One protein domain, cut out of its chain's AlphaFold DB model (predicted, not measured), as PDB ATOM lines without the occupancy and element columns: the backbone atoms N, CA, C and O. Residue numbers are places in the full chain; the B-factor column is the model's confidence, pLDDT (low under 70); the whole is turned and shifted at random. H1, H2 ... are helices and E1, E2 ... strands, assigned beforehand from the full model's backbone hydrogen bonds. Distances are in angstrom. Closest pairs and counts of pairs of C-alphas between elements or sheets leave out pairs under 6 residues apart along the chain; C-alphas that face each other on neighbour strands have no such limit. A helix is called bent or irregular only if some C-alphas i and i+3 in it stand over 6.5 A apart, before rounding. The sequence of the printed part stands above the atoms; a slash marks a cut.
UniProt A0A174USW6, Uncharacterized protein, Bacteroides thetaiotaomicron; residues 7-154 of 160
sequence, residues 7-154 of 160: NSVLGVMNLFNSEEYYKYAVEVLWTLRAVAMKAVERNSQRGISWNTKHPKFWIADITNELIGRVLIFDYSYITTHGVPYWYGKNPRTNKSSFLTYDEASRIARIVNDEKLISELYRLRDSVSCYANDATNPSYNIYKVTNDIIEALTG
ATOM      1  N   ASN A   7     163.562 192.179 260.028       83.00
ATOM      2  CA  ASN A   7     164.879 192.710 259.676       83.00
ATOM      3  C   ASN A   7     164.824 193.763 258.556       83.00
ATOM      4  O   ASN A   7     165.503 194.779 258.660       83.00
ATOM      5  N   SER A   8     163.994 193.570 257.526       88.12
ATOM      6  CA  SER A   8     163.826 194.547 256.438       88.12
ATOM      7  C   SER A   8     163.118 195.810 256.928       88.12
ATOM      8  O   SER A   8     163.474 196.916 256.531       88.12
ATOM      9  N   VAL A   9     162.133 195.671 257.826       93.06
ATOM     10  CA  VAL A   9     161.457 196.836 258.427       93.06
ATOM     11  C   VAL A   9     162.440 197.648 259.265       93.06
ATOM     12  O   VAL A   9     162.515 198.865 259.114       93.06
ATOM     13  N   LEU A  10     163.234 196.977 260.102       91.50
ATOM     14  CA  LEU A  10     164.255 197.629 260.917       91.50
ATOM     15  C   LEU A  10     165.342 198.284 260.054       91.50
ATOM     16  O   LEU A  10     165.747 199.407 260.338       91.50
ATOM     17  N   GLY A  11     165.777 197.623 258.977       93.25
ATOM     18  CA  GLY A  11     166.724 198.187 258.015       93.25
ATOM     19  C   GLY A  11     166.211 199.487 257.395       93.25
ATOM     20  O   GLY A  11     166.923 200.489 257.396       93.25
ATOM     21  N   VAL A  12     164.947 199.517 256.965       95.38
ATOM     22  CA  VAL A  12     164.298 200.730 256.439       95.38
ATOM     23  C   VAL A  12     164.183 201.832 257.497       95.38
ATOM     24  O   VAL A  12     164.434 202.995 257.187       95.38
ATOM     25  N   MET A  13     163.825 201.497 258.742       93.56
ATOM     26  CA  MET A  13     163.778 202.481 259.835       93.56
ATOM     27  C   MET A  13     165.157 203.075 260.133       93.56
ATOM     28  O   MET A  13     165.257 204.269 260.403       93.56
ATOM     29  N   ASN A  14     166.209 202.258 260.068       93.38
ATOM     30  CA  ASN A  14     167.584 202.703 260.281       93.38
ATOM     31  C   ASN A  14     168.089 203.580 259.133       93.38
ATOM     32  O   ASN A  14     168.797 204.551 259.385       93.38
ATOM     33  N   LEU A  15     167.720 203.252 257.892       94.94
ATOM     34  CA  LEU A  15     168.046 204.048 256.713       94.94
ATOM     35  C   LEU A  15     167.394 205.432 256.778       94.94
ATOM     36  O   LEU A  15     168.064 206.457 256.698       94.94
ATOM     37  N   PHE A  16     166.077 205.464 256.960       93.38
ATOM     38  CA  PHE A  16     165.304 206.697 257.082       93.38
ATOM     39  C   PHE A  16     165.145 207.084 258.553       93.38
ATOM     40  O   PHE A  16     164.031 207.281 259.042       93.38
ATOM     41  N   ASN A  17     166.263 207.166 259.275       90.31
ATOM     42  CA  ASN A  17     166.263 207.533 260.691       90.31
ATOM     43  C   ASN A  17     166.178 209.049 260.923       90.31
ATOM     44  O   ASN A  17     165.871 209.475 262.036       90.31
ATOM     45  N   SER A  18     166.410 209.853 259.882       89.88
ATOM     46  CA  SER A  18     166.400 211.309 259.934       89.88
ATOM     47  C   SER A  18     165.585 211.908 258.792       89.88
ATOM     48  O   SER A  18     165.480 211.355 257.693       89.88
ATOM     49  N   GLU A  19     165.028 213.088 259.060       89.69
ATOM     50  CA  GLU A  19     164.343 213.887 258.046       89.69
ATOM     51  C   GLU A  19     165.292 214.290 256.913       89.69
ATOM     52  O   GLU A  19     164.904 214.263 255.748       89.69
ATOM     53  N   GLU A  20     166.537 214.631 257.243       90.56
ATOM     54  CA  GLU A  20     167.556 215.051 256.282       90.56
ATOM     55  C   GLU A  20     167.838 213.963 255.243       90.56
ATOM     56  O   GLU A  20     167.738 214.218 254.041       90.56
ATOM     57  N   TYR A  21     168.108 212.731 255.688       93.06
ATOM     58  CA  TYR A  21     168.395 211.641 254.760       93.06
ATOM     59  C   TYR A  21     167.163 211.257 253.932       93.06
ATOM     60  O   TYR A  21     167.275 211.017 252.730       93.06
ATOM     61  N   TYR A  22     165.972 211.244 254.542       93.38
ATOM     62  CA  TYR A  22     164.731 211.014 253.801       93.38
ATOM     63  C   TYR A  22     164.541 212.046 252.683       93.38
ATOM     64  O   TYR A  22     164.268 211.672 251.541       93.38
ATOM     65  N   LYS A  23     164.733 213.336 252.989       91.38
ATOM     66  CA  LYS A  23     164.618 214.403 251.991       91.38
ATOM     67  C   LYS A  23     165.643 214.246 250.875       91.38
ATOM     68  O   LYS A  23     165.265 214.281 249.708       91.38
ATOM     69  N   TYR A  24     166.896 213.984 251.233       93.50
ATOM     70  CA  TYR A  24     167.969 213.708 250.282       93.50
ATOM     71  C   TYR A  24     167.612 212.558 249.326       93.50
ATOM     72  O   TYR A  24     167.667 212.721 248.108       93.50
ATOM     73  N   ALA A  25     167.183 211.409 249.854       95.38
ATOM     74  CA  ALA A  25     166.851 210.247 249.034       95.38
ATOM     75  C   ALA A  25     165.690 210.532 248.070       95.38
ATOM     76  O   ALA A  25     165.759 210.201 246.884       95.38
ATOM     77  N   VAL A  26     164.633 211.187 248.555       93.69
ATOM     78  CA  VAL A  26     163.477 211.559 247.732       93.69
ATOM     79  C   VAL A  26     163.874 212.568 246.650       93.69
ATOM     80  O   VAL A  26     163.490 212.391 245.496       93.69
ATOM     81  N   GLU A  27     164.683 213.577 246.973       92.12
ATOM     82  CA  GLU A  27     165.200 214.553 246.004       92.12
ATOM     83  C   GLU A  27     166.015 213.900 244.886       92.12
ATOM     84  O   GLU A  27     165.815 214.217 243.708       92.12
ATOM     85  N   VAL A  28     166.889 212.951 245.228       94.44
ATOM     86  CA  VAL A  28     167.666 212.181 244.248       94.44
ATOM     87  C   VAL A  28     166.739 211.395 243.320       94.44
ATOM     88  O   VAL A  28     166.903 211.458 242.098       94.44
ATOM     89  N   LEU A  29     165.734 210.701 243.866       94.88
ATOM     90  CA  LEU A  29     164.777 209.926 243.069       94.88
ATOM     91  C   LEU A  29     163.952 210.820 242.132       94.88
ATOM     92  O   LEU A  29     163.796 210.493 240.952       94.88
ATOM     93  N   TRP A  30     163.459 211.963 242.616       92.88
ATOM     94  CA  TRP A  30     162.715 212.923 241.792       92.88
ATOM     95  C   TRP A  30     163.576 213.550 240.700       92.88
ATOM     96  O   TRP A  30     163.121 213.673 239.559       92.88
ATOM     97  N   THR A  31     164.820 213.901 241.020       91.75
ATOM     98  CA  THR A  31     165.774 214.454 240.051       91.75
ATOM     99  C   THR A  31     166.078 213.434 238.959       91.75
ATOM    100  O   THR A  31     165.981 213.750 237.772       91.75
ATOM    101  N   LEU A  32     166.362 212.183 239.334       94.19
ATOM    102  CA  LEU A  32     166.604 211.109 238.375       94.19
ATOM    103  C   LEU A  32     165.381 210.855 237.490       94.19
ATOM    104  O   LEU A  32     165.524 210.743 236.271       94.19
ATOM    105  N   ARG A  33     164.176 210.833 238.074       93.25
ATOM    106  CA  ARG A  33     162.923 210.722 237.318       93.25
ATOM    107  C   ARG A  33     162.793 211.847 236.299       93.25
ATOM    108  O   ARG A  33     162.477 211.575 235.145       93.25
ATOM    109  N   ALA A  34     163.044 213.095 236.693       90.94
ATOM    110  CA  ALA A  34     162.947 214.244 235.797       90.94
ATOM    111  C   ALA A  34     163.930 214.133 234.618       90.94
ATOM    112  O   ALA A  34     163.530 214.299 233.464       90.94
ATOM    113  N   VAL A  35     165.189 213.772 234.890       91.88
ATOM    114  CA  VAL A  35     166.217 213.565 233.856       91.88
ATOM    115  C   VAL A  35     165.837 212.415 232.918       91.88
ATOM    116  O   VAL A  35     165.900 212.564 231.695       91.88
ATOM    117  N   ALA A  36     165.395 211.279 233.463       93.75
ATOM    118  CA  ALA A  36     164.984 210.119 232.678       93.75
ATOM    119  C   ALA A  36     163.757 210.422 231.806       93.75
ATOM    120  O   ALA A  36     163.748 210.089 230.620       93.75
ATOM    121  N   MET A  37     162.759 211.114 232.362       92.31
ATOM    122  CA  MET A  37     161.556 211.538 231.642       92.31
ATOM    123  C   MET A  37     161.885 212.515 230.518       92.31
ATOM    124  O   MET A  37     161.346 212.376 229.421       92.31
ATOM    125  N   LYS A  38     162.821 213.446 230.742       91.94
ATOM    126  CA  LYS A  38     163.280 214.359 229.692       91.94
ATOM    127  C   LYS A  38     163.981 213.619 228.556       91.94
ATOM    128  O   LYS A  38     163.759 213.934 227.392       91.94
ATOM    129  N   ALA A  39     164.778 212.600 228.875       91.62
ATOM    130  CA  ALA A  39     165.487 211.792 227.883       91.62
ATOM    131  C   ALA A  39     164.561 210.936 226.998       91.62
ATOM    132  O   ALA A  39     164.988 210.472 225.942       91.62
ATOM    133  N   VAL A  40     163.319 210.696 227.425       94.44
ATOM    134  CA  VAL A  40     162.316 209.925 226.669       94.44
ATOM    135  C   VAL A  40     161.161 210.791 226.163       94.44
ATOM    136  O   VAL A  40     160.214 210.264 225.576       94.44
ATOM    137  N   GLU A  41     161.230 212.102 226.379       93.62
ATOM    138  CA  GLU A  41     160.229 213.069 225.947       93.62
ATOM    139  C   GLU A  41     160.159 213.137 224.416       93.62
ATOM    140  O   GLU A  41     161.171 213.147 223.713       93.62
ATOM    141  N   ARG A  42     158.938 213.189 223.885       90.38
ATOM    142  CA  ARG A  42     158.651 213.416 222.472       90.38
ATOM    143  C   ARG A  42     157.638 214.537 222.335       90.38
ATOM    144  O   ARG A  42     156.529 214.453 222.868       90.38
ATOM    145  N   ASN A  43     158.003 215.532 221.535       87.56
ATOM    146  CA  ASN A  43     157.077 216.558 221.090       87.56
ATOM    147  C   ASN A  43     156.225 216.000 219.953       87.56
ATOM    148  O   ASN A  43     156.743 215.511 218.950       87.56
ATOM    149  N   SER A  44     154.911 216.063 220.125       80.31
ATOM    150  CA  SER A  44     153.938 215.724 219.094       80.31
ATOM    151  C   SER A  44     153.016 216.912 218.844       80.31
ATOM    152  O   SER A  44     152.922 217.823 219.667       80.31
ATOM    153  N   GLN A  45     152.263 216.876 217.746       81.31
ATOM    154  CA  GLN A  45     151.211 217.865 217.480       81.31
ATOM    155  C   GLN A  45     150.118 217.896 218.568       81.31
ATOM    156  O   GLN A  45     149.362 218.855 218.642       81.31
ATOM    157  N   ARG A  46     150.035 216.868 219.428       83.38
ATOM    158  CA  ARG A  46     149.100 216.783 220.564       83.38
ATOM    159  C   ARG A  46     149.727 217.206 221.899       83.38
ATOM    160  O   ARG A  46     149.107 217.026 222.940       83.38
ATOM    161  N   GLY A  47     150.949 217.738 221.874       88.12
ATOM    162  CA  GLY A  47     151.713 218.118 223.058       88.12
ATOM    163  C   GLY A  47     152.812 217.117 223.417       88.12
ATOM    164  O   GLY A  47     153.285 216.345 222.572       88.12
ATOM    165  N   ILE A  48     153.232 217.166 224.680       88.25
ATOM    166  CA  ILE A  48     154.317 216.347 225.227       88.25
ATOM    167  C   ILE A  48     153.814 214.924 225.494       88.25
ATOM    168  O   ILE A  48     152.770 214.719 226.108       88.25
ATOM    169  N   SER A  49     154.580 213.935 225.040       89.88
ATOM    170  CA  SER A  49     154.359 212.512 225.316       89.88
ATOM    171  C   SER A  49     155.682 211.826 225.660       89.88
ATOM    172  O   SER A  49     156.751 212.377 225.397       89.88
ATOM    173  N   TRP A  50     155.634 210.616 226.217       90.62
ATOM    174  CA  TRP A  50     156.836 209.853 226.569       90.62
ATOM    175  C   TRP A  50     156.973 208.596 225.714       90.62
ATOM    176  O   TRP A  50     156.031 207.827 225.530       90.62
ATOM    177  N   ASN A  51     158.176 208.375 225.188       92.62
ATOM    178  CA  ASN A  51     158.519 207.182 224.435       92.62
ATOM    179  C   ASN A  51     158.764 205.995 225.368       92.62
ATOM    180  O   ASN A  51     159.902 205.722 225.753       92.62
ATOM    181  N   THR A  52     157.712 205.238 225.658       92.44
ATOM    182  CA  THR A  52     157.798 204.041 226.509       92.44
ATOM    183  C   THR A  52     158.685 202.932 225.932       92.44
ATOM    184  O   THR A  52     159.143 202.062 226.662       92.44
ATOM    185  N   LYS A  53     158.987 202.980 224.626       94.06
ATOM    186  CA  LYS A  53     159.902 202.047 223.945       94.06
ATOM    187  C   LYS A  53     161.365 202.508 223.956       94.06
ATOM    188  O   LYS A  53     162.217 201.835 223.384       94.06
ATOM    189  N   HIS A  54     161.680 203.673 224.528       94.31
ATOM    190  CA  HIS A  54     163.059 204.155 224.587       94.31
ATOM    191  C   HIS A  54     163.904 203.266 225.520       94.31
ATOM    192  O   HIS A  54     163.438 202.954 226.616       94.31
ATOM    193  N   PRO A  55     165.174 202.949 225.194       92.44
ATOM    194  CA  PRO A  55     166.037 202.125 226.051       92.44
ATOM    195  C   PRO A  55     166.274 202.673 227.467       92.44
ATOM    196  O   PRO A  55     166.747 201.943 228.330       92.44
ATOM    197  N   LYS A  56     165.966 203.953 227.708       91.62
ATOM    198  CA  LYS A  56     166.073 204.616 229.023       91.62
ATOM    199  C   LYS A  56     164.736 204.759 229.763       91.62
ATOM    200  O   LYS A  56     164.733 205.266 230.877       91.62
ATOM    201  N   PHE A  57     163.614 204.332 229.174       94.38
ATOM    202  CA  PHE A  57     162.292 204.490 229.796       94.38
ATOM    203  C   PHE A  57     162.184 203.752 231.135       94.38
ATOM    204  O   PHE A  57     161.582 204.272 232.066       94.38
ATOM    205  N   TRP A  58     162.849 202.601 231.266       95.56
ATOM    206  CA  TRP A  58     162.868 201.830 232.512       95.56
ATOM    207  C   TRP A  58     163.390 202.635 233.715       95.56
ATOM    208  O   TRP A  58     162.933 202.399 234.823       95.56
ATOM    209  N   ILE A  59     164.284 203.618 233.516       96.44
ATOM    210  CA  ILE A  59     164.779 204.489 234.600       96.44
ATOM    211  C   ILE A  59     163.656 205.406 235.106       96.44
ATOM    212  O   ILE A  59     163.532 205.651 236.305       96.44
ATOM    213  N   ALA A  60     162.815 205.911 234.203       94.12
ATOM    214  CA  ALA A  60     161.655 206.706 234.586       94.12
ATOM    215  C   ALA A  60     160.576 205.847 235.269       94.12
ATOM    216  O   ALA A  60     159.989 206.291 236.251       94.12
ATOM    217  N   ASP A  61     160.356 204.621 234.781       94.81
ATOM    218  CA  ASP A  61     159.408 203.659 235.363       94.81
ATOM    219  C   ASP A  61     159.807 203.296 236.805       94.81
ATOM    220  O   ASP A  61     159.041 203.524 237.744       94.81
ATOM    221  N   ILE A  62     161.060 202.859 237.003       95.69
ATOM    222  CA  ILE A  62     161.562 202.432 238.315       95.69
ATOM    223  C   ILE A  62     161.576 203.571 239.335       95.69
ATOM    224  O   ILE A  62     161.186 203.387 240.485       95.69
ATOM    225  N   THR A  63     161.994 204.774 238.931       94.81
ATOM    226  CA  THR A  63     162.036 205.922 239.849       94.81
ATOM    227  C   THR A  63     160.644 206.395 240.234       94.81
ATOM    228  O   THR A  63     160.429 206.743 241.392       94.81
ATOM    229  N   ASN A  64     159.683 206.372 239.306       93.69
ATOM    230  CA  ASN A  64     158.293 206.705 239.601       93.69
ATOM    231  C   ASN A  64     157.673 205.719 240.603       93.69
ATOM    232  O   ASN A  64     157.018 206.152 241.552       93.69
ATOM    233  N   GLU A  65     157.922 204.419 240.427       95.00
ATOM    234  CA  GLU A  65     157.472 203.386 241.362       95.00
ATOM    235  C   GLU A  65     158.136 203.551 242.739       95.00
ATOM    236  O   GLU A  65     157.440 203.616 243.752       95.00
ATOM    237  N   LEU A  66     159.466 203.707 242.795       94.75
ATOM    238  CA  LEU A  66     160.199 203.902 244.052       94.75
ATOM    239  C   LEU A  66     159.710 205.129 244.822       94.75
ATOM    240  O   LEU A  66     159.461 205.010 246.020       94.75
ATOM    241  N   ILE A  67     159.509 206.270 244.148       93.75
ATOM    242  CA  ILE A  67     158.924 207.472 244.759       93.75
ATOM    243  C   ILE A  67     157.589 207.119 245.412       93.75
ATOM    244  O   ILE A  67     157.409 207.385 246.596       93.75
ATOM    245  N   GLY A  68     156.681 206.464 244.681       92.38
ATOM    246  CA  GLY A  68     155.375 206.065 245.208       92.38
ATOM    247  C   GLY A  68     155.465 205.167 246.445       92.38
ATOM    248  O   GLY A  68     154.661 205.307 247.367       92.38
ATOM    249  N   ARG A  69     156.467 204.282 246.503       92.31
ATOM    250  CA  ARG A  69     156.685 203.369 247.635       92.31
ATOM    251  C   ARG A  69     157.266 204.060 248.865       92.31
ATOM    252  O   ARG A  69     156.917 203.658 249.973       92.31
ATOM    253  N   VAL A  70     158.122 205.068 248.689       92.50
ATOM    254  CA  VAL A  70     158.797 205.762 249.802       92.50
ATOM    255  C   VAL A  70     158.014 206.944 250.369       92.50
ATOM    256  O   VAL A  70     158.424 207.486 251.387       92.50
ATOM    257  N   LEU A  71     156.876 207.332 249.779       88.56
ATOM    258  CA  LEU A  71     156.051 208.426 250.303       88.56
ATOM    259  C   LEU A  71     155.507 208.136 251.714       88.56
ATOM    260  O   LEU A  71     154.848 207.120 251.979       88.56
ATOM    261  N   ILE A  72     155.716 209.101 252.607       87.69
ATOM    262  CA  ILE A  72     155.242 209.074 253.995       87.69
ATOM    263  C   ILE A  72     154.269 210.222 254.271       87.69
ATOM    264  O   ILE A  72     154.245 211.225 253.556       87.69
ATOM    265  N   PHE A  73     153.451 210.078 255.313       80.81
ATOM    266  CA  PHE A  73     152.449 211.090 255.644       80.81
ATOM    267  C   PHE A  73     153.099 212.407 256.082       80.81
ATOM    268  O   PHE A  73     154.133 212.406 256.753       80.81
ATOM    269  N   ASP A  74     152.460 213.522 255.721       79.56
ATOM    270  CA  ASP A  74     152.874 214.904 256.011       79.56
ATOM    271  C   ASP A  74     154.184 215.376 255.362       79.56
ATOM    272  O   ASP A  74     154.590 216.511 255.609       79.56
ATOM    273  N   TYR A  75     154.808 214.566 254.498       83.38
ATOM    274  CA  TYR A  75     155.975 214.956 253.705       83.38
ATOM    275  C   TYR A  75     155.653 214.868 252.219       83.38
ATOM    276  O   TYR A  75     155.608 213.785 251.639       83.38
ATOM    277  N   SER A  76     155.445 216.020 251.588       79.56
ATOM    278  CA  SER A  76     155.283 216.103 250.136       79.56
ATOM    279  C   SER A  76     156.445 216.859 249.515       79.56
ATOM    280  O   SER A  76     156.759 217.974 249.930       79.56
ATOM    281  N   TYR A  77     157.053 216.243 248.506       82.06
ATOM    282  CA  TYR A  77     158.019 216.889 247.635       82.06
ATOM    283  C   TYR A  77     157.302 217.396 246.388       82.06
ATOM    284  O   TYR A  77     156.657 216.616 245.684       82.06
ATOM    285  N   ILE A  78     157.416 218.691 246.116       78.00
ATOM    286  CA  ILE A  78     156.905 219.297 244.892       78.00
ATOM    287  C   ILE A  78     158.014 220.092 244.215       78.00
ATOM    288  O   ILE A  78     158.830 220.740 244.865       78.00
ATOM    289  N   THR A  79     158.023 220.069 242.889       70.38
ATOM    290  CA  THR A  79     158.861 220.956 242.085       70.38
ATOM    291  C   THR A  79     157.997 222.123 241.622       70.38
ATOM    292  O   THR A  79     157.308 222.032 240.603       70.38
ATOM    293  N   THR A  80     157.989 223.214 242.379       65.75
ATOM    294  CA  THR A  80     157.256 224.438 242.021       65.75
ATOM    295  C   THR A  80     158.194 225.358 241.255       65.75
ATOM    296  O   THR A  80     159.224 225.759 241.783       65.75
ATOM    297  N   HIS A  81     157.873 225.672 239.996       63.78
ATOM    298  CA  HIS A  81     158.699 226.535 239.132       63.78
ATOM    299  C   HIS A  81     160.170 226.089 239.001       63.78
ATOM    300  O   HIS A  81     161.072 226.913 238.897       63.78
ATOM    301  N   GLY A  82     160.419 224.776 239.014       59.47
ATOM    302  CA  GLY A  82     161.775 224.219 238.954       59.47
ATOM    303  C   GLY A  82     162.538 224.259 240.281       59.47
ATOM    304  O   GLY A  82     163.690 223.836 240.314       59.47
ATOM    305  N   VAL A  83     161.909 224.714 241.370       63.28
ATOM    306  CA  VAL A  83     162.504 224.748 242.708       63.28
ATOM    307  C   VAL A  83     161.943 223.601 243.559       63.28
ATOM    308  O   VAL A  83     160.716 223.482 243.688       63.28
ATOM    309  N   PRO A  84     162.812 222.754 244.140       69.50
ATOM    310  CA  PRO A  84     162.439 221.780 245.161       69.50
ATOM    311  C   PRO A  84     161.765 222.458 246.358       69.50
ATOM    312  O   PRO A  84     162.333 223.367 246.960       69.50
ATOM    313  N   TYR A  85     160.565 222.018 246.725       76.38
ATOM    314  CA  TYR A  85     159.875 222.500 247.916       76.38
ATOM    315  C   TYR A  85     159.294 221.340 248.719       76.38
ATOM    316  O   TYR A  85     158.624 220.452 248.187       76.38
ATOM    317  N   TRP A  86     159.535 221.387 250.028       80.56
ATOM    318  CA  TRP A  86     158.999 220.441 250.995       80.56
ATOM    319  C   TRP A  86     157.786 221.037 251.685       80.56
ATOM    320  O   TRP A  86     157.904 221.966 252.481       80.56
ATOM    321  N   TYR A  87     156.619 220.462 251.420       72.81
ATOM    322  CA  TYR A  87     155.420 220.781 252.177       72.81
ATOM    323  C   TYR A  87     155.364 219.861 253.399       72.81
ATOM    324  O   TYR A  87     154.925 218.713 253.307       72.81
ATOM    325  N   GLY A  88     155.878 220.358 254.524       65.44
ATOM    326  CA  GLY A  88     155.795 219.706 255.828       65.44
ATOM    327  C   GLY A  88     154.728 220.381 256.676       65.44
ATOM    328  O   GLY A  88     154.924 221.519 257.092       65.44
ATOM    329  N   LYS A  89     153.603 219.708 256.947       60.03
ATOM    330  CA  LYS A  89     152.603 220.259 257.885       60.03
ATOM    331  C   LYS A  89     153.069 220.153 259.338       60.03
ATOM    332  O   LYS A  89     152.711 221.010 260.133       60.03
ATOM    333  N   ASN A  90     153.870 219.132 259.661       68.75
ATOM    334  CA  ASN A  90     154.309 218.814 261.021       68.75
ATOM    335  C   ASN A  90     155.727 218.199 261.019       68.75
ATOM    336  O   ASN A  90     155.858 216.987 260.816       68.75
ATOM    337  N   PRO A  91     156.791 218.990 261.251       69.56
ATOM    338  CA  PRO A  91     158.148 218.467 261.419       69.56
ATOM    339  C   PRO A  91     158.203 217.447 262.565       69.56
ATOM    340  O   PRO A  91     157.689 217.696 263.657       69.56
ATOM    341  N   ARG A  92     158.823 216.283 262.345       77.62
ATOM    342  CA  ARG A  92     158.849 215.168 263.318       77.62
ATOM    343  C   ARG A  92     159.974 215.311 264.359       77.62
ATOM    344  O   ARG A  92     160.649 214.339 264.677       77.62
ATOM    345  N   THR A  93     160.170 216.509 264.908       64.31
ATOM    346  CA  THR A  93     161.369 216.911 265.674       64.31
ATOM    347  C   THR A  93     161.554 216.253 267.051       64.31
ATOM    348  O   THR A  93     162.633 216.372 267.616       64.31
ATOM    349  N   ASN A  94     160.564 215.514 267.573       62.66
ATOM    350  CA  ASN A  94     160.592 214.926 268.927       62.66
ATOM    351  C   ASN A  94     160.224 213.428 268.977       62.66
ATOM    352  O   ASN A  94     159.774 212.932 270.010       62.66
ATOM    353  N   LYS A  95     160.346 212.694 267.865       67.56
ATOM    354  CA  LYS A  95     160.060 211.249 267.836       67.56
ATOM    355  C   LYS A  95     161.348 210.442 267.997       67.56
ATOM    356  O   LYS A  95     162.382 210.818 267.461       67.56
ATOM    357  N   SER A  96     161.266 209.298 268.680       74.50
ATOM    358  CA  SER A  96     162.378 208.339 268.802       74.50
ATOM    359  C   SER A  96     162.795 207.724 267.461       74.50
ATOM    360  O   SER A  96     163.890 207.183 267.347       74.50
ATOM    361  N   SER A  97     161.924 207.792 266.451       82.44
ATOM    362  CA  SER A  97     162.194 207.403 265.071       82.44
ATOM    363  C   SER A  97     161.517 208.371 264.103       82.44
ATOM    364  O   SER A  97     160.400 208.839 264.351       82.44
ATOM    365  N   PHE A  98     162.174 208.653 262.977       89.56
ATOM    366  CA  PHE A  98     161.594 209.488 261.929       89.56
ATOM    367  C   PHE A  98     160.404 208.793 261.246       89.56
ATOM    368  O   PHE A  98     159.316 209.372 261.163       89.56
ATOM    369  N   LEU A  99     160.574 207.536 260.824       91.00
ATOM    370  CA  LEU A  99     159.483 206.700 260.318       91.00
ATOM    371  C   LEU A  99     158.682 206.046 261.446       91.00
ATOM    372  O   LEU A  99     159.227 205.630 262.470       91.00
ATOM    373  N   THR A 100     157.380 205.888 261.214       90.62
ATOM    374  CA  THR A 100     156.562 204.915 261.949       90.62
ATOM    375  C   THR A 100     156.854 203.495 261.455       90.62
ATOM    376  O   THR A 100     157.304 203.297 260.324       90.62
ATOM    377  N   TYR A 101     156.555 202.490 262.283       90.75
ATOM    378  CA  TYR A 101     156.691 201.087 261.882       90.75
ATOM    379  C   TYR A 101     155.852 200.762 260.639       90.75
ATOM    380  O   TYR A 101     156.327 200.073 259.741       90.75
ATOM    381  N   ASP A 102     154.635 201.301 260.539       91.88
ATOM    382  CA  ASP A 102     153.754 201.068 259.391       91.88
ATOM    383  C   ASP A 102     154.309 201.676 258.099       91.88
ATOM    384  O   ASP A 102     154.276 201.038 257.045       91.88
ATOM    385  N   GLU A 103     154.869 202.887 258.161       93.25
ATOM    386  CA  GLU A 103     155.555 203.498 257.016       93.25
ATOM    387  C   GLU A 103     156.742 202.646 256.570       93.25
ATOM    388  O   GLU A 103     156.828 202.298 255.390       93.25
ATOM    389  N   ALA A 104     157.596 202.239 257.510       93.81
ATOM    390  CA  ALA A 104     158.740 201.389 257.212       93.81
ATOM    391  C   ALA A 104     158.320 200.010 256.681       93.81
ATOM    392  O   ALA A 104     158.923 199.503 255.740       93.81
ATOM    393  N   SER A 105     157.247 199.421 257.217       93.38
ATOM    394  CA  SER A 105     156.703 198.138 256.766       93.38
ATOM    395  C   SER A 105     156.189 198.213 255.330       93.38
ATOM    396  O   SER A 105     156.441 197.304 254.540       93.38
ATOM    397  N   ARG A 106     155.510 199.306 254.948       93.50
ATOM    398  CA  ARG A 106     155.069 199.521 253.558       93.50
ATOM    399  C   ARG A 106     156.250 199.635 252.599       93.50
ATOM    400  O   ARG A 106     156.217 198.989 251.555       93.50
ATOM    401  N   ILE A 107     157.283 200.397 252.961       95.19
ATOM    402  CA  ILE A 107     158.506 200.534 252.157       95.19
ATOM    403  C   ILE A 107     159.223 199.181 252.053       95.19
ATOM    404  O   ILE A 107     159.576 198.745 250.963       95.19
ATOM    405  N   ALA A 108     159.354 198.454 253.164       94.81
ATOM    406  CA  ALA A 108     160.014 197.152 253.205       94.81
ATOM    407  C   ALA A 108     159.351 196.101 252.294       94.81
ATOM    408  O   ALA A 108     160.020 195.168 251.855       94.81
ATOM    409  N   ARG A 109     158.069 196.263 251.925       93.81
ATOM    410  CA  ARG A 109     157.390 195.396 250.939       93.81
ATOM    411  C   ARG A 109     157.981 195.480 249.533       93.81
ATOM    412  O   ARG A 109     157.658 194.603 248.737       93.81
ATOM    413  N   ILE A 110     158.847 196.453 249.230       93.81
ATOM    414  CA  ILE A 110     159.619 196.479 247.976       93.81
ATOM    415  C   ILE A 110     160.364 195.153 247.765       93.81
ATOM    416  O   ILE A 110     160.392 194.648 246.650       93.81
ATOM    417  N   VAL A 111     160.890 194.531 248.831       91.94
ATOM    418  CA  VAL A 111     161.630 193.257 248.739       91.94
ATOM    419  C   VAL A 111     160.791 192.098 248.174       91.94
ATOM    420  O   VAL A 111     161.331 191.107 247.690       91.94
ATOM    421  N   ASN A 112     159.463 192.213 248.230       91.62
ATOM    422  CA  ASN A 112     158.535 191.206 247.722       91.62
ATOM    423  C   ASN A 112     158.167 191.417 246.248       91.62
ATOM    424  O   ASN A 112     157.483 190.570 245.675       91.62
ATOM    425  N   ASP A 113     158.568 192.542 245.661       93.19
ATOM    426  CA  ASP A 113     158.326 192.890 244.269       93.19
ATOM    427  C   ASP A 113     159.583 192.563 243.452       93.19
ATOM    428  O   ASP A 113     160.561 193.311 243.431       93.19
ATOM    429  N   GLU A 114     159.575 191.386 242.822       92.06
ATOM    430  CA  GLU A 114     160.749 190.827 242.140       92.06
ATOM    431  C   GLU A 114     161.208 191.686 240.953       92.06
ATOM    432  O   GLU A 114     162.409 191.779 240.690       92.06
ATOM    433  N   LYS A 115     160.275 192.367 240.272       93.56
ATOM    434  CA  LYS A 115     160.613 193.301 239.191       93.56
ATOM    435  C   LYS A 115     161.304 194.534 239.773       93.56
ATOM    436  O   LYS A 115     162.411 194.866 239.356       93.56
ATOM    437  N   LEU A 116     160.674 195.170 240.759       93.88
ATOM    438  CA  LEU A 116     161.159 196.403 241.379       93.88
ATOM    439  C   LEU A 116     162.534 196.215 242.035       93.88
ATOM    440  O   LEU A 116     163.422 197.044 241.840       93.88
ATOM    441  N   ILE A 117     162.751 195.114 242.761       93.25
ATOM    442  CA  ILE A 117     164.056 194.840 243.378       93.25
ATOM    443  C   ILE A 117     165.138 194.578 242.320       93.25
ATOM    444  O   ILE A 117     166.247 195.093 242.439       93.25
ATOM    445  N   SER A 118     164.821 193.843 241.246       94.69
ATOM    446  CA  SER A 118     165.760 193.583 240.147       94.69
ATOM    447  C   SER A 118     166.143 194.867 239.407       94.69
ATOM    448  O   SER A 118     167.318 195.097 239.119       94.69
ATOM    449  N   GLU A 119     165.174 195.745 239.146       95.81
ATOM    450  CA  GLU A 119     165.417 197.044 238.518       95.81
ATOM    451  C   GLU A 119     166.194 198.000 239.435       95.81
ATOM    452  O   GLU A 119     167.016 198.773 238.939       95.81
ATOM    453  N   LEU A 120     166.011 197.911 240.756       95.56
ATOM    454  CA  LEU A 120     166.809 198.657 241.731       95.56
ATOM    455  C   LEU A 120     168.284 198.217 241.711       95.56
ATOM    456  O   LEU A 120     169.168 199.073 241.646       95.56
ATOM    457  N   TYR A 121     168.555 196.906 241.682       96.25
ATOM    458  CA  TYR A 121     169.911 196.373 241.485       96.25
ATOM    459  C   TYR A 121     170.516 196.846 240.159       96.25
ATOM    460  O   TYR A 121     171.624 197.378 240.138       96.25
ATOM    461  N   ARG A 122     169.760 196.740 239.057       97.06
ATOM    462  CA  ARG A 122     170.194 197.220 237.738       97.06
ATOM    463  C   ARG A 122     170.534 198.712 237.751       97.06
ATOM    464  O   ARG A 122     171.501 199.119 237.107       97.06
ATOM    465  N   LEU A 123     169.744 199.529 238.452       96.81
ATOM    466  CA  LEU A 123     169.995 200.961 238.569       96.81
ATOM    467  C   LEU A 123     171.296 201.231 239.321       96.81
ATOM    468  O   LEU A 123     172.139 201.939 238.772       96.81
ATOM    469  N   ARG A 124     171.499 200.621 240.497       96.81
ATOM    470  CA  ARG A 124     172.762 200.711 241.252       96.81
ATOM    471  C   ARG A 124     173.957 200.333 240.376       96.81
ATOM    472  O   ARG A 124     174.920 201.089 240.281       96.81
ATOM    473  N   ASP A 125     173.875 199.192 239.696       97.31
ATOM    474  CA  ASP A 125     174.981 198.654 238.899       97.31
ATOM    475  C   ASP A 125     175.321 199.558 237.708       97.31
ATOM    476  O   ASP A 125     176.497 199.737 237.388       97.31
ATOM    477  N   SER A 126     174.315 200.207 237.106       95.69
ATOM    478  CA  SER A 126     174.499 201.132 235.977       95.69
ATOM    479  C   SER A 126     175.299 202.394 236.315       95.69
ATOM    480  O   SER A 126     175.820 203.040 235.407       95.69
ATOM    481  N   VAL A 127     175.409 202.736 237.602       96.00
ATOM    482  CA  VAL A 127     176.172 203.890 238.109       96.00
ATOM    483  C   VAL A 127     177.297 203.478 239.067       96.00
ATOM    484  O   VAL A 127     177.920 204.335 239.689       96.00
ATOM    485  N   SER A 128     177.593 202.178 239.174       96.56
ATOM    486  CA  SER A 128     178.592 201.628 240.107       96.56
ATOM    487  C   SER A 128     180.010 202.168 239.901       96.56
ATOM    488  O   SER A 128     180.765 202.289 240.862       96.56
ATOM    489  N   CYS A 129     180.369 202.575 238.680       96.62
ATOM    490  CA  CYS A 129     181.666 203.193 238.396       96.62
ATOM    491  C   CYS A 129     181.889 204.526 239.138       96.62
ATOM    492  O   CYS A 129     183.030 204.958 239.267       96.62
ATOM    493  N   TYR A 130     180.826 205.145 239.661       96.62
ATOM    494  CA  TYR A 130     180.876 206.378 240.447       96.62
ATOM    495  C   TYR A 130     180.814 206.140 241.964       96.62
ATOM    496  O   TYR A 130     180.730 207.106 242.716       96.62
ATOM    497  N   ALA A 131     180.867 204.888 242.438       94.81
ATOM    498  CA  ALA A 131     180.695 204.536 243.854       94.81
ATOM    499  C   ALA A 131     181.656 205.261 244.815       94.81
ATOM    500  O   ALA A 131     181.309 205.490 245.971       94.81
ATOM    501  N   ASN A 132     182.836 205.650 244.325       94.56
ATOM    502  CA  ASN A 132     183.881 206.314 245.107       94.56
ATOM    503  C   ASN A 132     184.115 207.779 244.693       94.56
ATOM    504  O   ASN A 132     185.082 208.387 245.143       94.56
ATOM    505  N   ASP A 133     183.257 208.350 243.843       95.25
ATOM    506  CA  ASP A 133     183.394 209.723 243.349       95.25
ATOM    507  C   ASP A 133     182.234 210.601 243.827       95.25
ATOM    508  O   ASP A 133     181.309 210.913 243.078       95.25
ATOM    509  N   ALA A 134     182.307 211.039 245.086       93.75
ATOM    510  CA  ALA A 134     181.299 211.910 245.694       93.75
ATOM    511  C   ALA A 134     181.136 213.273 244.990       93.75
ATOM    512  O   ALA A 134     180.169 213.984 245.259       93.75
ATOM    513  N   THR A 135     182.058 213.647 244.094       95.38
ATOM    514  CA  THR A 135     181.949 214.881 243.301       95.38
ATOM    515  C   THR A 135     181.072 214.698 242.062       95.38
ATOM    516  O   THR A 135     180.518 215.672 241.547       95.38
ATOM    517  N   ASN A 136     180.886 213.459 241.600       95.69
ATOM    518  CA  ASN A 136     180.018 213.155 240.475       95.69
ATOM    519  C   ASN A 136     178.549 213.112 240.920       95.69
ATOM    520  O   ASN A 136     178.207 212.352 241.823       95.69
ATOM    521  N   PRO A 137     177.620 213.814 240.246       93.25
ATOM    522  CA  PRO A 137     176.197 213.737 240.581       93.25
ATOM    523  C   PRO A 137     175.627 212.309 240.590       93.25
ATOM    524  O   PRO A 137     174.721 212.016 241.373       93.25
ATOM    525  N   SER A 138     176.179 211.409 239.768       95.19
ATOM    526  CA  SER A 138     175.764 210.002 239.677       95.19
ATOM    527  C   SER A 138     176.081 209.195 240.939       95.19
ATOM    528  O   SER A 138     175.407 208.195 241.194       95.19
ATOM    529  N   TYR A 139     177.033 209.643 241.767       97.38
ATOM    530  CA  TYR A 139     177.289 209.048 243.081       97.38
ATOM    531  C   TYR A 139     176.040 209.057 243.957       97.38
ATOM    532  O   TYR A 139     175.764 208.073 244.634       97.38
ATOM    533  N   ASN A 140     175.229 210.115 243.899       97.81
ATOM    534  CA  ASN A 140     174.008 210.190 244.700       97.81
ATOM    535  C   ASN A 140     172.998 209.103 244.307       97.81
ATOM    536  O   ASN A 140     172.334 208.531 245.170       97.81
ATOM    537  N   ILE A 141     172.923 208.766 243.014       97.25
ATOM    538  CA  ILE A 141     172.086 207.665 242.522       97.25
ATOM    539  C   ILE A 141     172.619 206.338 243.062       97.25
ATOM    540  O   ILE A 141     171.844 205.546 243.598       97.25
ATOM    541  N   TYR A 142     173.932 206.105 242.958       97.88
ATOM    542  CA  TYR A 142     174.564 204.901 243.498       97.88
ATOM    543  C   TYR A 142     174.294 204.768 244.999       97.88
ATOM    544  O   TYR A 142     173.798 203.738 245.442       97.88
ATOM    545  N   LYS A 143     174.546 205.834 245.763       97.62
ATOM    546  CA  LYS A 143     174.362 205.879 247.212       97.62
ATOM    547  C   LYS A 143     172.930 205.540 247.607       97.62
ATOM    548  O   LYS A 143     172.724 204.597 248.356       97.62
ATOM    549  N   VAL A 144     171.940 206.261 247.078       97.56
ATOM    550  CA  VAL A 144     170.531 206.044 247.442       97.56
ATOM    551  C   VAL A 144     170.064 204.643 247.048       97.56
ATOM    552  O   VAL A 144     169.389 203.978 247.828       97.56
ATOM    553  N   THR A 145     170.432 204.163 245.859       96.69
ATOM    554  CA  THR A 145     170.021 202.821 245.419       96.69
ATOM    555  C   THR A 145     170.698 201.714 246.219       96.69
ATOM    556  O   THR A 145     170.017 200.769 246.615       96.69
ATOM    557  N   ASN A 146     171.994 201.844 246.516       96.88
ATOM    558  CA  ASN A 146     172.713 200.909 247.374       96.88
ATOM    559  C   ASN A 146     172.131 200.902 248.788       96.88
ATOM    560  O   ASN A 146     171.720 199.850 249.260       96.88
ATOM    561  N   ASP A 147     172.009 202.068 249.421       96.69
ATOM    562  CA  ASP A 147     171.517 202.189 250.792       96.69
ATOM    563  C   ASP A 147     170.097 201.582 250.937       96.69
ATOM    564  O   ASP A 147     169.820 200.871 251.904       96.69
ATOM    565  N   ILE A 148     169.208 201.774 249.944       96.06
ATOM    566  CA  ILE A 148     167.882 201.124 249.912       96.06
ATOM    567  C   ILE A 148     168.007 199.598 249.779       96.06
ATOM    568  O   ILE A 148     167.321 198.871 250.499       96.06
ATOM    569  N   ILE A 149     168.862 199.086 248.886       95.19
ATOM    570  CA  ILE A 149     169.086 197.638 248.733       95.19
ATOM    571  C   ILE A 149     169.565 197.025 250.054       95.19
ATOM    572  O   ILE A 149     169.022 196.003 250.484       95.19
ATOM    573  N   GLU A 150     170.546 197.645 250.711       93.75
ATOM    574  CA  GLU A 150     171.088 197.157 251.983       93.75
ATOM    575  C   GLU A 150     170.014 197.154 253.076       93.75
ATOM    576  O   GLU A 150     169.851 196.162 253.791       93.75
ATOM    577  N   ALA A 151     169.218 198.224 253.158       94.00
ATOM    578  CA  ALA A 151     168.120 198.339 254.111       94.00
ATOM    579  C   ALA A 151     167.032 197.273 253.905       94.00
ATOM    580  O   ALA A 151     166.488 196.742 254.874       94.00
ATOM    581  N   LEU A 152     166.711 196.941 252.653       92.69
ATOM    582  CA  LEU A 152     165.681 195.954 252.327       92.69
ATOM    583  C   LEU A 152     166.154 194.512 252.537       92.69
ATOM    584  O   LEU A 152     165.372 193.667 252.979       92.69
ATOM    585  N   THR A 153     167.409 194.220 252.204       89.00
ATOM    586  CA  THR A 153     167.925 192.844 252.120       89.00
ATOM    587  C   THR A 153     168.781 192.430 253.313       89.00
ATOM    588  O   THR A 153     169.014 191.239 253.511       89.00
ATOM    589  N   GLY A 154     169.250 193.386 254.120       76.31
ATOM    590  CA  GLY A 154     170.177 193.131 255.223       76.31
ATOM    591  C   GLY A 154     171.593 192.751 254.775       76.31
ATOM    592  O   GLY A 154     172.434 192.442 255.619       76.31
TER     593      GLY A 154
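AT A GLANCE: This is residues 7 to 154 of the 160 residues of an uncharacterized protein of Bacteroides thetaiotaomicron (UniProt A0A174USW6). One long helix, H2, runs along the longest axis of the model, with H3 antiparallel beside it and H6 crossing it steeply; H1, H4 and H5 pack on these helices farther from H2, and the hairpin of E3 and E4 covers residues 19 to 31 of H2 on the side away from H6. A second, small hairpin of E1 and E2 comes off the end of H2, and its residues 43 to 48 stick out. The printed part has 148 residues with six named helices and four named strands, in the order H1 H2 E1 E2 H3 E3 E4 H4 H5 H6; each of the two sheets is one antiparallel pair, E1 - E2 and E3 - E4. The class is mostly helix. The whole is compact, with a radius of gyration of the C-alphas of 16.0 A, yet elongated in outline, 52 by 33 by 32 A.

IN THESE COORDINATES: H1 is residues 7 to 15, beginning at C-alpha 7 at (164.879, 192.710, 259.676). H2, residues 19 to 39, is the longest helix and runs 30.3 A from C-alpha 19 at (164.343, 213.887, 258.046) to C-alpha 39 at (165.487, 211.792, 227.883). Strands E1, residues 41 to 44, and E2, residues 47 to 50, follow. H3, residues 57 to 70, is 20.3 A long. E3, residues 75 to 80, and E4, residues 83 to 88, measure 15.1 A and 15.6 A. H4, residues 101 to 112, is 17.4 A long and neither bent nor irregular, but only just: C-alphas 108 and 111 are 6.1 A apart. H5, residues 114 to 126, is 18.3 A long. H6, residues 137 to 153, is 25.3 A long and ends at C-alpha 153 at (167.925, 192.844, 252.120).

HOW THE PARTS SIT: H1 and H2 are close but not clearly touching and about perpendicular, at 88 degrees; their closest C-alphas, of Leu 15 and Tyr 21, are 7.8 A apart. H1 touches H4 at a steep tilt of 64 degrees, opposite ways, closest at the C-alphas of Val 9 and Ser 105, 5.2 A. H2 touches H3 at a shallow tilt of 25 degrees, opposite ways, closest at the C-alphas of Arg 33 and Ala 60, 5.0 A. The closest C-alphas of H2 and E3, of Val 26 and Tyr 77, are 7.6 A apart. E1 and E2 form a hairpin, with N 42 and O 49 within hydrogen-bond range at 2.8 A. E3 and E4 form another, with N 85 and O 78 at 2.8 A and N 80 and O 83 at 3.0 A. H3 touches H5 with its residues 59 to 65 alone, closest at the C-alphas of Ile 62 and Glu 119, 6.6 A. H4 and H5 only just touch, with 3 pairs of C-alphas within 8 A, and only at the corner by their link. H5 and H6 form a helical hairpin, touching at a steep tilt of 37 degrees, only just beyond shallow; the closest C-alphas, of Arg 124 and Tyr 142, are 5.1 A apart. Residues 140 to 144 of H6 touch H2, closest at the C-alphas of Val 144 and Ala 25, 5.8 A, and residues 147 to 153 touch H1, closest at those of Ala 151 and Gly 11, 4.1 A. Among the pairs that are apart are H3 and H6. Every O i to N i+4 pair is within hydrogen-bond range in H1, H2, H3 and H5, against 5 of 8 in H4 and 12 of 13 in H6.

THE WHOLE: The two C-alphas farthest apart, of Gln 45 and Ser 96, are 53.4 A apart, while the first and last printed C-alphas, of Asn 7 and Gly 154, are 6.9 A apart. The printed part has no cut. The link from E4 to H4, residues 89 to 100, is long. The mean pLDDT of the printed part is 89.5; residues 80 to 84, 88 to 91 and 93 to 95 are under 70.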